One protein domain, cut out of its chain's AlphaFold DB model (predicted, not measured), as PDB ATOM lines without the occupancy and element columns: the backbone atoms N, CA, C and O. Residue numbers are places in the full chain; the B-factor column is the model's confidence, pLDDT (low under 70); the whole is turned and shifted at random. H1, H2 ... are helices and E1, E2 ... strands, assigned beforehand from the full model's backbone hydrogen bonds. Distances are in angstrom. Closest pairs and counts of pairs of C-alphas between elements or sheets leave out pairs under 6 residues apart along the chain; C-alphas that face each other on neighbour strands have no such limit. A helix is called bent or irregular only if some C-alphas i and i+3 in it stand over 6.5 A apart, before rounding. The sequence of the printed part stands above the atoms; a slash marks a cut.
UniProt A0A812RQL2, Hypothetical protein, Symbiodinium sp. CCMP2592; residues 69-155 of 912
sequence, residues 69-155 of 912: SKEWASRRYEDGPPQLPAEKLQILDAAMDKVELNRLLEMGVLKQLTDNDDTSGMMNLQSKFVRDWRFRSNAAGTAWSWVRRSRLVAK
ATOM      1  N   SER A  69     -10.571 -32.978   6.684       57.47
ATOM      2  CA  SER A  69     -10.397 -34.424   6.878       57.47
ATOM      3  C   SER A  69     -10.269 -35.222   5.569       57.47
ATOM      4  O   SER A  69      -9.632 -36.278   5.573       57.47
ATOM      5  N   LYS A  70     -10.784 -34.719   4.430       63.19
ATOM      6  CA  LYS A  70     -10.605 -35.358   3.108       63.19
ATOM      7  C   LYS A  70      -9.146 -35.347   2.648       63.19
ATOM      8  O   LYS A  70      -8.745 -36.305   1.990       63.19
ATOM      9  N   GLU A  71      -8.343 -34.336   3.010       66.44
ATOM     10  CA  GLU A  71      -6.931 -34.223   2.581       66.44
ATOM     11  C   GLU A  71      -6.079 -35.426   3.030       66.44
ATOM     12  O   GLU A  71      -5.089 -35.766   2.383       66.44
ATOM     13  N   TRP A  72      -6.472 -36.095   4.119       74.44
ATOM     14  CA  TRP A  72      -5.785 -37.272   4.657       74.44
ATOM     15  C   TRP A  72      -6.704 -38.478   4.903       74.44
ATOM     16  O   TRP A  72      -6.276 -39.447   5.530       74.44
ATOM     17  N   ALA A  73      -7.934 -38.476   4.379       68.31
ATOM     18  CA  ALA A  73      -8.873 -39.597   4.515       68.31
ATOM     19  C   ALA A  73      -8.356 -40.908   3.889       68.31
ATOM     20  O   ALA A  73      -8.785 -41.990   4.280       68.31
ATOM     21  N   SER A  74      -7.430 -40.818   2.929       70.75
ATOM     22  CA  SER A  74      -6.764 -41.954   2.283       70.75
ATOM     23  C   SER A  74      -5.443 -42.378   2.942       70.75
ATOM     24  O   SER A  74      -4.874 -43.392   2.534       70.75
ATOM     25  N   ARG A  75      -4.937 -41.639   3.946       78.50
ATOM     26  CA  ARG A  75      -3.725 -42.035   4.683       78.50
ATOM     27  C   ARG A  75      -4.007 -43.241   5.563       78.50
ATOM     28  O   ARG A  75      -4.950 -43.243   6.353       78.50
ATOM     29  N   ARG A  76      -3.114 -44.220   5.498       76.44
ATOM     30  CA  ARG A  76      -3.141 -45.404   6.351       76.44
ATOM     31  C   ARG A  76      -2.356 -45.159   7.640       76.44
ATOM     32  O   ARG A  76      -1.808 -44.076   7.875       76.44
ATOM     33  N   TYR A  77      -2.309 -46.172   8.499       72.75
ATOM     34  CA  TYR A  77      -1.580 -46.096   9.761       72.75
ATOM     35  C   TYR A  77      -0.068 -45.944   9.536       72.75
ATOM     36  O   TYR A  77       0.590 -45.168  10.229       72.75
ATOM     37  N   GLU A  78       0.466 -46.644   8.534       72.88
ATOM     38  CA  GLU A  78       1.900 -46.716   8.231       72.88
ATOM     39  C   GLU A  78       2.450 -45.389   7.687       72.88
ATOM     40  O   GLU A  78       3.630 -45.092   7.853       72.88
ATOM     41  N   ASP A  79       1.585 -44.566   7.084       77.88
ATOM     42  CA  ASP A  79       1.933 -43.250   6.533       77.88
ATOM     43  C   ASP A  79       2.113 -42.179   7.636       77.88
ATOM     44  O   ASP A  79       2.542 -41.053   7.368       77.88
ATOM     45  N   GLY A  80       1.781 -42.520   8.890       74.75
ATOM     46  CA  GLY A  80       1.881 -41.645  10.056       74.75
ATOM     47  C   GLY A  80       0.855 -40.498  10.084       74.75
ATOM     48  O   GLY A  80       0.094 -40.293   9.129       74.75
ATOM     49  N   PRO A  81       0.820 -39.715  11.180       84.81
ATOM     50  CA  PRO A  81      -0.117 -38.607  11.325       84.81
ATOM     51  C   PRO A  81       0.130 -37.507  10.273       84.81
ATOM     52  O   PRO A  81       1.282 -37.300   9.864       84.81
ATOM     53  N   PRO A  82      -0.920 -36.784   9.834       84.94
ATOM     54  CA  PRO A  82      -0.801 -35.677   8.891       84.94
ATOM     55  C   PRO A  82       0.224 -34.633   9.347       84.94
ATOM     56  O   PRO A  82       0.188 -34.157  10.483       84.94
ATOM     57  N   GLN A  83       1.128 -34.259   8.442       84.62
ATOM     58  CA  GLN A  83       2.022 -33.117   8.629       84.62
ATOM     59  C   GLN A  83       1.385 -31.912   7.940       84.62
ATOM     60  O   GLN A  83       1.428 -31.798   6.717       84.62
ATOM     61  N   LEU A  84       0.738 -31.061   8.734       84.19
ATOM     62  CA  LEU A  84       0.065 -29.851   8.267       84.19
ATOM     63  C   LEU A  84       0.962 -28.620   8.488       84.19
ATOM     64  O   LEU A  84       1.713 -28.597   9.467       84.19
ATOM     65  N   PRO A  85       0.874 -27.585   7.630       87.38
ATOM     66  CA  PRO A  85       1.426 -26.263   7.925       87.38
ATOM     67  C   PRO A  85       0.894 -25.721   9.257       87.38
ATOM     68  O   PRO A  85      -0.240 -26.026   9.633       87.38
ATOM     69  N   ALA A  86       1.689 -24.896   9.945       86.69
ATOM     70  CA  ALA A  86       1.359 -24.384  11.280       86.69
ATOM     71  C   ALA A  86      -0.019 -23.697  11.333       86.69
ATOM     72  O   ALA A  86      -0.813 -24.015  12.210       86.69
ATOM     73  N   GLU A  87      -0.339 -22.859  10.344       86.00
ATOM     74  CA  GLU A  87      -1.626 -22.157  10.216       86.00
ATOM     75  C   GLU A  87      -2.817 -23.130  10.110       86.00
ATOM     76  O   GLU A  87      -3.768 -23.050  10.885       86.00
ATOM     77  N   LYS A  88      -2.746 -24.123   9.204       83.94
ATOM     78  CA  LYS A  88      -3.786 -25.167   9.087       83.94
ATOM     79  C   LYS A  88      -3.925 -25.978  10.377       83.94
ATOM     80  O   LYS A  88      -5.034 -26.368  10.736       83.94
ATOM     81  N   LEU A  89      -2.811 -26.254  11.059       85.88
ATOM     82  CA  LEU A  89      -2.823 -26.987  12.321       85.88
ATOM     83  C   LEU A  89      -3.444 -26.158  13.454       85.88
ATOM     84  O   LEU A  89      -4.176 -26.728  14.252       85.88
ATOM     85  N   GLN A  90      -3.211 -24.842  13.501       86.00
ATOM     86  CA  GLN A  90      -3.836 -23.924  14.461       86.00
ATOM     87  C   GLN A  90      -5.354 -23.831  14.264       86.00
ATOM     88  O   GLN A  90      -6.090 -23.939  15.240       86.00
ATOM     89  N   ILE A  91      -5.829 -23.709  13.019       86.00
ATOM     90  CA  ILE A  91      -7.269 -23.701  12.701       86.00
ATOM     91  C   ILE A  91      -7.926 -25.017  13.146       86.00
ATOM     92  O   ILE A  91      -8.952 -25.006  13.826       86.00
ATOM     93  N   LEU A  92      -7.310 -26.156  12.811       86.38
ATOM     94  CA  LEU A  92      -7.797 -27.474  13.222       86.38
ATOM     95  C   LEU A  92      -7.770 -27.647  14.749       86.38
ATOM     96  O   LEU A  92      -8.696 -28.214  15.320       86.38
ATOM     97  N   ASP A  93      -6.725 -27.156  15.413       89.69
ATOM     98  CA  ASP A  93      -6.585 -27.198  16.865       89.69
ATOM     99  C   ASP A  93      -7.681 -26.381  17.568       89.69
ATOM    100  O   ASP A  93      -8.348 -26.921  18.447       89.69
ATOM    101  N   ALA A  94      -7.922 -25.137  17.145       86.25
ATOM    102  CA  ALA A  94      -8.963 -24.273  17.709       86.25
ATOM    103  C   ALA A  94     -10.375 -24.851  17.509       86.25
ATOM    104  O   ALA A  94     -11.201 -24.840  18.422       86.25
ATOM    105  N   ALA A  95     -10.649 -25.427  16.336       86.62
ATOM    106  CA  ALA A  95     -11.925 -26.082  16.075       86.62
ATOM    107  C   ALA A  95     -12.100 -27.369  16.911       86.62
ATOM    108  O   ALA A  95     -13.183 -27.620  17.439       86.62
ATOM    109  N   MET A  96     -11.038 -28.159  17.118       88.25
ATOM    110  CA  MET A  96     -11.097 -29.320  18.019       88.25
ATOM    111  C   MET A  96     -11.199 -28.937  19.504       88.25
ATOM    112  O   MET A  96     -11.734 -29.725  20.286       88.25
ATOM    113  N   ASP A  97     -10.717 -27.758  19.900       91.50
ATOM    114  CA  ASP A  97     -10.914 -27.219  21.249       91.50
ATOM    115  C   ASP A  97     -12.387 -26.839  21.487       91.50
ATOM    116  O   ASP A  97     -12.921 -27.183  22.541       91.50
ATOM    117  N   LYS A  98     -13.082 -26.253  20.492       88.38
ATOM    118  CA  LYS A  98     -14.549 -26.048  20.543       88.38
ATOM    119  C   LYS A  98     -15.314 -27.354  20.742       88.38
ATOM    120  O   LYS A  98     -16.187 -27.417  21.600       88.38
ATOM    121  N   VAL A  99     -14.975 -28.400  19.983       87.94
ATOM    122  CA  VAL A  99     -15.625 -29.721  20.109       87.94
ATOM    123  C   VAL A  99     -15.458 -30.286  21.518       87.94
ATOM    124  O   VAL A  99     -16.417 -30.789  22.097       87.94
ATOM    125  N   GLU A 100     -14.259 -30.187  22.097       91.94
ATOM    126  CA  GLU A 100     -14.029 -30.640  23.471       91.94
ATOM    127  C   GLU A 100     -14.773 -29.769  24.496       91.94
ATOM    128  O   GLU A 100     -15.328 -30.315  25.447       91.94
ATOM    129  N   LEU A 101     -14.838 -28.446  24.311       91.38
ATOM    130  CA  LEU A 101     -15.577 -27.549  25.205       91.38
ATOM    131  C   LEU A 101     -17.085 -27.849  25.191       91.38
ATOM    132  O   LEU A 101     -17.671 -28.048  26.255       91.38
ATOM    133  N   ASN A 102     -17.688 -27.962  24.003       90.12
ATOM    134  CA  ASN A 102     -19.104 -28.299  23.839       90.12
ATOM    135  C   ASN A 102     -19.417 -29.670  24.453       90.12
ATOM    136  O   ASN A 102     -20.335 -29.778  25.260       90.12
ATOM    137  N   ARG A 103     -18.578 -30.686  24.197       92.44
ATOM    138  CA  ARG A 103     -18.703 -32.010  24.827       92.44
ATOM    139  C   ARG A 103     -18.696 -31.930  26.357       92.44
ATOM    140  O   ARG A 103     -19.463 -32.629  27.013       92.44
ATOM    141  N   LEU A 104     -17.831 -31.103  26.947       93.44
ATOM    142  CA  LEU A 104     -17.746 -30.944  28.403       93.44
ATOM    143  C   LEU A 104     -18.944 -30.178  28.995       93.44
ATOM    144  O   LEU A 104     -19.326 -30.463  30.131       93.44
ATOM    145  N   LEU A 105     -19.549 -29.255  28.243       92.38
ATOM    146  CA  LEU A 105     -20.807 -28.591  28.608       92.38
ATOM    147  C   LEU A 105     -21.996 -29.567  28.521       92.38
ATOM    148  O   LEU A 105     -22.748 -29.699  29.482       92.38
ATOM    149  N   GLU A 106     -22.119 -30.323  27.426       91.50
ATOM    150  CA  GLU A 106     -23.157 -31.349  27.221       91.50
ATOM    151  C   GLU A 106     -23.098 -32.474  28.265       91.50
ATOM    152  O   GLU A 106     -24.128 -32.947  28.745       91.50
ATOM    153  N   MET A 107     -21.890 -32.887  28.662       88.81
ATOM    154  CA  MET A 107     -21.677 -33.850  29.748       88.81
ATOM    155  C   MET A 107     -21.971 -33.278  31.146       88.81
ATOM    156  O   MET A 107     -21.953 -34.036  32.116       88.81
ATOM    157  N   GLY A 108     -22.192 -31.966  31.283       91.56
ATOM    158  CA  GLY A 108     -22.346 -31.298  32.578       91.56
ATOM    159  C   GLY A 108     -21.066 -31.267  33.423       91.56
ATOM    160  O   GLY A 108     -21.144 -31.127  34.642       91.56
ATOM    161  N   VAL A 109     -19.886 -31.413  32.806       92.25
ATOM    162  CA  VAL A 109     -18.582 -31.249  33.480       92.25
ATOM    163  C   VAL A 109     -18.315 -29.776  33.771       92.25
ATOM    164  O   VAL A 109     -17.825 -29.429  34.848       92.25
ATOM    165  N   LEU A 110     -18.635 -28.929  32.793       93.19
ATOM    166  CA  LEU A 110     -18.525 -27.481  32.870       93.19
ATOM    167  C   LEU A 110     -19.914 -26.850  32.947       93.19
ATOM    168  O   LEU A 110     -20.858 -27.310  32.309       93.19
ATOM    169  N   LYS A 111     -20.002 -25.738  33.673       92.50
ATOM    170  CA  LYS A 111     -21.137 -24.814  33.647       92.50
ATOM    171  C   LYS A 111     -20.597 -23.407  33.417       92.50
ATOM    172  O   LYS A 111     -19.742 -22.949  34.168       92.50
ATOM    173  N   GLN A 112     -21.072 -22.722  32.382       91.19
ATOM    174  CA  GLN A 112     -20.687 -21.333  32.141       91.19
ATOM    175  C   GLN A 112     -21.248 -20.433  33.251       91.19
ATOM    176  O   GLN A 112     -22.413 -20.571  33.629       91.19
ATOM    177  N   LEU A 113     -20.410 -19.543  33.781       87.69
ATOM    178  CA  LEU A 113     -20.798 -18.531  34.761       87.69
ATOM    179  C   LEU A 113     -20.991 -17.171  34.082       87.69
ATOM    180  O   LEU A 113     -20.404 -16.886  33.036       87.69
ATOM    181  N   THR A 114     -21.816 -16.337  34.703       84.38
ATOM    182  CA  THR A 114     -22.071 -14.945  34.323       84.38
ATOM    183  C   THR A 114     -21.371 -13.987  35.286       84.38
ATOM    184  O   THR A 114     -20.974 -14.378  36.382       84.38
ATOM    185  N   ASP A 115     -21.290 -12.703  34.933       72.88
ATOM    186  CA  ASP A 115     -20.709 -11.664  35.803       72.88
ATOM    187  C   ASP A 115     -21.458 -11.473  37.142       72.88
ATOM    188  O   ASP A 115     -20.968 -10.781  38.033       72.88
ATOM    189  N   ASN A 116     -22.646 -12.076  37.297       73.94
ATOM    190  CA  ASN A 116     -23.435 -12.056  38.533       73.94
ATOM    191  C   ASN A 116     -23.141 -13.241  39.475       73.94
ATOM    192  O   ASN A 116     -23.638 -13.247  40.602       73.94
ATOM    193  N   ASP A 117     -22.393 -14.256  39.029       80.56
ATOM    194  CA  ASP A 117     -22.091 -15.450  39.822       80.56
ATOM    195  C   ASP A 117     -20.882 -15.211  40.749       80.56
ATOM    196  O   ASP A 117     -19.783 -14.866  40.309       80.56
ATOM    197  N   ASP A 118     -21.068 -15.412  42.058       80.12
ATOM    198  CA  ASP A 118     -20.018 -15.173  43.053       80.12
ATOM    199  C   ASP A 118     -18.936 -16.268  43.028       80.12
ATOM    200  O   ASP A 118     -19.158 -17.416  43.414       80.12
ATOM    201  N   THR A 119     -17.726 -15.884  42.617       82.19
ATOM    202  CA  THR A 119     -16.544 -16.760  42.563       82.19
ATOM    203  C   THR A 119     -15.618 -16.624  43.777       82.19
ATOM    204  O   THR A 119     -14.603 -17.320  43.847       82.19
ATOM    205  N   SER A 120     -15.941 -15.775  44.762       78.69
ATOM    206  CA  SER A 120     -15.042 -15.405  45.871       78.69
ATOM    207  C   SER A 120     -14.638 -16.569  46.792       78.69
ATOM    208  O   SER A 120     -13.564 -16.531  47.395       78.69
ATOM    209  N   GLY A 121     -15.452 -17.629  46.868       80.50
ATOM    210  CA  GLY A 121     -15.144 -18.867  47.598       80.50
ATOM    211  C   GLY A 121     -14.510 -19.987  46.758       80.50
ATOM    212  O   GLY A 121     -14.141 -21.032  47.304       80.50
ATOM    213  N   MET A 122     -14.394 -19.813  45.440       86.56
ATOM    214  CA  MET A 122     -14.001 -20.871  44.506       86.56
ATOM    215  C   MET A 122     -12.493 -20.864  44.212       86.56
ATOM    216  O   MET A 122     -11.829 -19.830  44.207       86.56
ATOM    217  N   MET A 123     -11.927 -22.037  43.925       86.19
ATOM    218  CA  MET A 123     -10.541 -22.162  43.472       86.19
ATOM    219  C   MET A 123     -10.418 -21.817  41.983       86.19
ATOM    220  O   MET A 123     -11.062 -22.452  41.156       86.19
ATOM    221  N   ASN A 124      -9.542 -20.875  41.631       88.06
ATOM    222  CA  ASN A 124      -9.140 -20.657  40.240       88.06
ATOM    223  C   ASN A 124      -8.128 -21.738  39.822       88.06
ATOM    224  O   ASN A 124      -6.996 -21.752  40.311       88.06
ATOM    225  N   LEU A 125      -8.528 -22.642  38.932       88.19
ATOM    226  CA  LEU A 125      -7.676 -23.699  38.402       88.19
ATOM    227  C   LEU A 125      -7.126 -23.292  37.030       88.19
ATOM    228  O   LEU A 125      -7.880 -23.011  36.101       88.19
ATOM    229  N   GLN A 126      -5.801 -23.313  36.868       89.81
ATOM    230  CA  GLN A 126      -5.209 -23.181  35.536       89.81
ATOM    231  C   GLN A 126      -5.534 -24.424  34.702       89.81
ATOM    232  O   GLN A 126      -5.343 -25.555  35.156       89.81
ATOM    233  N   SER A 127      -5.957 -24.215  33.461       90.62
ATOM    234  CA  SER A 127      -6.205 -25.262  32.472       90.62
ATOM    235  C   SER A 127      -5.425 -24.986  31.183       90.62
ATOM    236  O   SER A 127      -4.837 -23.919  31.000       90.62
ATOM    237  N   LYS A 128      -5.342 -25.990  30.311       92.44
ATOM    238  CA  LYS A 128      -4.831 -25.873  28.940       92.44
ATOM    239  C   LYS A 128      -5.423 -26.973  28.066       92.44
ATOM    240  O   LYS A 128      -5.753 -28.047  28.569       92.44
ATOM    241  N   PHE A 129      -5.452 -26.763  26.758       92.81
ATOM    242  CA  PHE A 129      -5.732 -27.842  25.817       92.81
ATOM    243  C   PHE A 129      -4.476 -28.688  25.548       92.81
ATOM    244  O   PHE A 129      -3.356 -28.182  25.442       92.81
ATOM    245  N   VAL A 130      -4.649 -30.009  25.465       91.88
ATOM    246  CA  VAL A 130      -3.618 -30.977  25.068       91.88
ATOM    247  C   VAL A 130      -4.128 -31.767  23.875       91.88
ATOM    248  O   VAL A 130      -5.117 -32.494  23.968       91.88
ATOM    249  N   ARG A 131      -3.418 -31.634  22.752       91.00
ATOM    250  CA  ARG A 131      -3.901 -32.057  21.439       91.00
ATOM    251  C   ARG A 131      -3.019 -33.156  20.853       91.00
ATOM    252  O   ARG A 131      -1.806 -32.985  20.723       91.00
ATOM    253  N   ASP A 132      -3.616 -34.291  20.500       89.88
ATOM    254  CA  ASP A 132      -2.919 -35.463  19.964       89.88
ATOM    255  C   ASP A 132      -3.566 -36.014  18.684       89.88
ATOM    256  O   ASP A 132      -4.742 -35.805  18.404       89.88
ATOM    257  N   TRP A 133      -2.770 -36.693  17.855       87.81
ATOM    258  CA  TRP A 133      -3.276 -37.413  16.685       87.81
ATOM    259  C   TRP A 133      -3.615 -38.854  17.069       87.81
ATOM    260  O   TRP A 133      -2.828 -39.531  17.737       87.81
ATOM    261  N   ARG A 134      -4.772 -39.345  16.623       82.31
ATOM    262  CA  ARG A 134      -5.229 -40.720  16.849       82.31
ATOM    263  C   ARG A 134      -5.693 -41.340  15.542       82.31
ATOM    264  O   ARG A 134      -6.516 -40.762  14.848       82.31
ATOM    265  N   PHE A 135      -5.199 -42.533  15.240       80.00
ATOM    266  CA  PHE A 135      -5.773 -43.358  14.185       80.00
ATOM    267  C   PHE A 135      -6.994 -44.085  14.758       80.00
ATOM    268  O   PHE A 135      -6.883 -44.734  15.802       80.00
ATOM    269  N   ARG A 136      -8.163 -43.917  14.139       75.75
ATOM    270  CA  ARG A 136      -9.439 -44.489  14.591       75.75
ATOM    271  C   ARG A 136     -10.210 -45.057  13.410       75.75
ATOM    272  O   ARG A 136     -10.093 -44.548  12.298       75.75
ATOM    273  N   SER A 137     -11.021 -46.078  13.665       72.06
ATOM    274  CA  SER A 137     -12.063 -46.476  12.728       72.06
ATOM    275  C   SER A 137     -13.221 -45.473  12.747       72.06
ATOM    276  O   SER A 137     -13.471 -44.806  13.754       72.06
ATOM    277  N   ASN A 138     -13.981 -45.424  11.659       71.38
ATOM    278  CA  ASN A 138     -15.336 -44.888  11.657       71.38
ATOM    279  C   ASN A 138     -16.248 -45.707  12.598       71.38
ATOM    280  O   ASN A 138     -15.895 -46.807  13.038       71.38
ATOM    281  N   ALA A 139     -17.449 -45.193  12.881       55.53
ATOM    282  CA  ALA A 139     -18.422 -45.853  13.761       55.53
ATOM    283  C   ALA A 139     -18.858 -47.255  13.279       55.53
ATOM    284  O   ALA A 139     -19.312 -48.065  14.078       55.53
ATOM    285  N   ALA A 140     -18.690 -47.555  11.985       61.69
ATOM    286  CA  ALA A 140     -18.980 -48.859  11.390       61.69
ATOM    287  C   ALA A 140     -17.800 -49.857  11.441       61.69
ATOM    288  O   ALA A 140     -17.959 -50.996  11.016       61.69
ATOM    289  N   GLY A 141     -16.608 -49.446  11.893       65.69
ATOM    290  CA  GLY A 141     -15.395 -50.280  11.899       65.69
ATOM    291  C   GLY A 141     -14.762 -50.538  10.519       65.69
ATOM    292  O   GLY A 141     -13.731 -51.201  10.434       65.69
ATOM    293  N   THR A 142     -15.356 -50.026   9.436       64.75
ATOM    294  CA  THR A 142     -15.032 -50.374   8.040       64.75
ATOM    295  C   THR A 142     -13.941 -49.521   7.399       64.75
ATOM    296  O   THR A 142     -13.286 -49.979   6.466       64.75
ATOM    297  N   ALA A 143     -13.737 -48.291   7.871       73.12
ATOM    298  CA  ALA A 143     -12.730 -47.372   7.344       73.12
ATOM    299  C   ALA A 143     -11.942 -46.755   8.496       73.12
ATOM    300  O   ALA A 143     -12.533 -46.406   9.514       73.12
ATOM    301  N   TRP A 144     -10.629 -46.606   8.335       78.31
ATOM    302  CA  TRP A 144      -9.740 -46.057   9.357       78.31
ATOM    303  C   TRP A 144      -9.063 -44.782   8.862       78.31
ATOM    304  O   TRP A 144      -8.628 -44.728   7.714       78.31
ATOM    305  N   SER A 145      -8.956 -43.774   9.726       82.56
ATOM    306  CA  SER A 145      -8.352 -42.484   9.392       82.56
ATOM    307  C   SER A 145      -7.657 -41.837  10.592       82.56
ATOM    308  O   SER A 145      -7.856 -42.209  11.754       82.56
ATOM    309  N   TRP A 146      -6.803 -40.853  10.305       83.19
ATOM    310  CA  TRP A 146      -6.187 -40.006  11.321       83.19
ATOM    311  C   TRP A 146      -7.136 -38.881  11.742       83.19
ATOM    312  O   TRP A 146      -7.565 -38.068  10.926       83.19
ATOM    313  N   VAL A 147      -7.413 -38.812  13.040       84.62
ATOM    314  CA  VAL A 147      -8.273 -37.817  13.685       84.62
ATOM    315  C   VAL A 147      -7.426 -36.987  14.647       84.62
ATOM    316  O   VAL A 147      -6.646 -37.535  15.434       84.62
ATOM    317  N   ARG A 148      -7.566 -35.661  14.590       87.38
ATOM    318  CA  ARG A 148      -7.003 -34.748  15.589       87.38
ATOM    319  C   ARG A 148      -7.939 -34.739  16.795       87.38
ATOM    320  O   ARG A 148      -9.140 -34.574  16.632       87.38
ATOM    321  N   ARG A 149      -7.410 -34.946  17.998       87.88
ATOM    322  CA  ARG A 149      -8.166 -34.895  19.252       87.88
ATOM    323  C   ARG A 149      -7.636 -33.755  20.110       87.88
ATOM    324  O   ARG A 149      -6.424 -33.655  20.280       87.88
ATOM    325  N   SER A 150      -8.536 -32.975  20.704       92.50
ATOM    326  CA  SER A 150      -8.221 -32.132  21.859       92.50
ATOM    327  C   SER A 150      -8.685 -32.781  23.169       92.50
ATOM    328  O   SER A 150      -9.452 -33.749  23.173       92.50
ATOM    329  N   ARG A 151      -8.147 -32.284  24.281       92.25
ATOM    330  CA  ARG A 151      -8.573 -32.550  25.660       92.25
ATOM    331  C   ARG A 151      -8.295 -31.311  26.489       92.25
ATOM    332  O   ARG A 151      -7.152 -30.850  26.501       92.25
ATOM    333  N   LEU A 152      -9.280 -30.835  27.237       93.69
ATOM    334  CA  LEU A 152      -9.045 -29.829  28.263       93.69
ATOM    335  C   LEU A 152      -8.444 -30.517  29.496       93.69
ATOM    336  O   LEU A 152      -9.000 -31.489  30.007       93.69
ATOM    337  N   VAL A 153      -7.285 -30.046  29.956       92.50
ATOM    338  CA  VAL A 153      -6.588 -30.608  31.121       92.50
ATOM    339  C   VAL A 153      -6.227 -29.522  32.122       92.50
ATOM    340  O   VAL A 153      -5.912 -28.391  31.752       92.50
ATOM    341  N   ALA A 154      -6.230 -29.874  33.400       89.94
ATOM    342  CA  ALA A 154      -5.762 -29.004  34.466       89.94
ATOM    343  C   ALA A 154      -4.225 -28.916  34.511       89.94
ATOM    344  O   ALA A 154      -3.499 -29.807  34.060       89.94
ATOM    345  N   LYS A 155      -3.729 -27.819  35.084       85.94
ATOM    346  CA  LYS A 155      -2.313 -27.459  35.207       85.94
ATOM    347  C   LYS A 155      -2.020 -27.064  36.659       85.94
ATOM    348  O   LYS A 155      -1.874 -25.893  36.993       85.94
TER     349      LYS A 155
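This is residues 69 to 155 of the 912 residues of the protein "Hypothetical protein" of Symbiodinium sp. CCMP2592 (UniProt A0A812RQL2). One long helix, H2, crosses a narrow two-stranded ribbon that is bent partway along, with E2 running on into E3 on one strand and E4 running on into E5 on the other. A long loop sticks out at one end of the model, where residues 111 to 124 stand free, and the short helix H1 sits beside E4 toward the other end. The printed part has 87 residues with two named helices and five named strands, in the order H1, H2, E1, E2, E3, E4, E5; the ribbon consists of two antiparallel sheets, E2 - E5 and E3 - E4, while E1 pairs with no named strand. The class is mixed, helices and strands, with 46 residues in named elements. The whole is loose, with a radius of gyration of the C-alphas of 16.9 A, and elongated, spanning 52 by 31 by 19 A.

H1 is residues 69 to 72, beginning at C-alpha 69 at (-10.397, -34.424, 6.878). H2 is residues 86 to 106 and measures 30.1 A from its first C-alpha, at (1.359, -24.384, 11.280), to its last, at (-23.157, -31.349, 27.221). E1 is residues 110 to 112, and E2 is residues 127 to 129. E3, residues 132 to 137, is 16.0 A long from first to last C-alpha, and E4, residues 144 to 149, is 15.0 A long. E5, residues 152 to 154, ends at C-alpha 154 at (-5.762, -29.004, 34.466).

The closest C-alphas of H1 and E4 are those of Trp 72 and Trp 146, 7.2 A apart. H1 is apart from H2, E1, E2, E3 and E5. H2 comes nearest to E4 at Met 96 and Arg 149, whose C-alphas are 6.4 A apart. The closest C-alphas of H2 and E5 are those of Glu 100 and Leu 152, at 7.0 A, and those of H2 and E2 are Asp 97 and Phe 129, at 6.9 A. H2 and E3 are apart. After H2 a tight link of 3 residues leads to E1, and the C-alphas of Leu 104 and Leu 110, the closest of the two elements, are 5.7 A apart. E2 and E5 are antiparallel neighbours, with 146 degrees between their directions; N 128 and O 153 are 2.9 A apart, within hydrogen-bond range. E2 runs on into E3 across a break of 2 residues, at 54 degrees. E3 and E4 form a hairpin, antiparallel at 148 degrees, in which N 134 and O 147 are 2.9 A apart and N 147 and O 134 are 2.8 A apart, both within hydrogen-bond range. E4 runs on into E5 across a break of 2 residues, at 46 degrees. In H2 every O i to N i+4 pair is within hydrogen-bond range; H1 is too short for such a pair.

The two C-alphas farthest apart are those of Glu 78 and Asn 116, at 52.5 A. Without residues 111 to 124, the body has 73 residues and spans 39 by 31 by 18 A. The links H1 to H2, with 13 residues, and E1 to E2, with 14 residues, are long; the link E3 to E4, with 6 residues, is short. The printed part has no cut. The mean pLDDT of the printed part is 83.2, and it is under 70 at residues 69 to 71, residue 73 and residues 139 to 142.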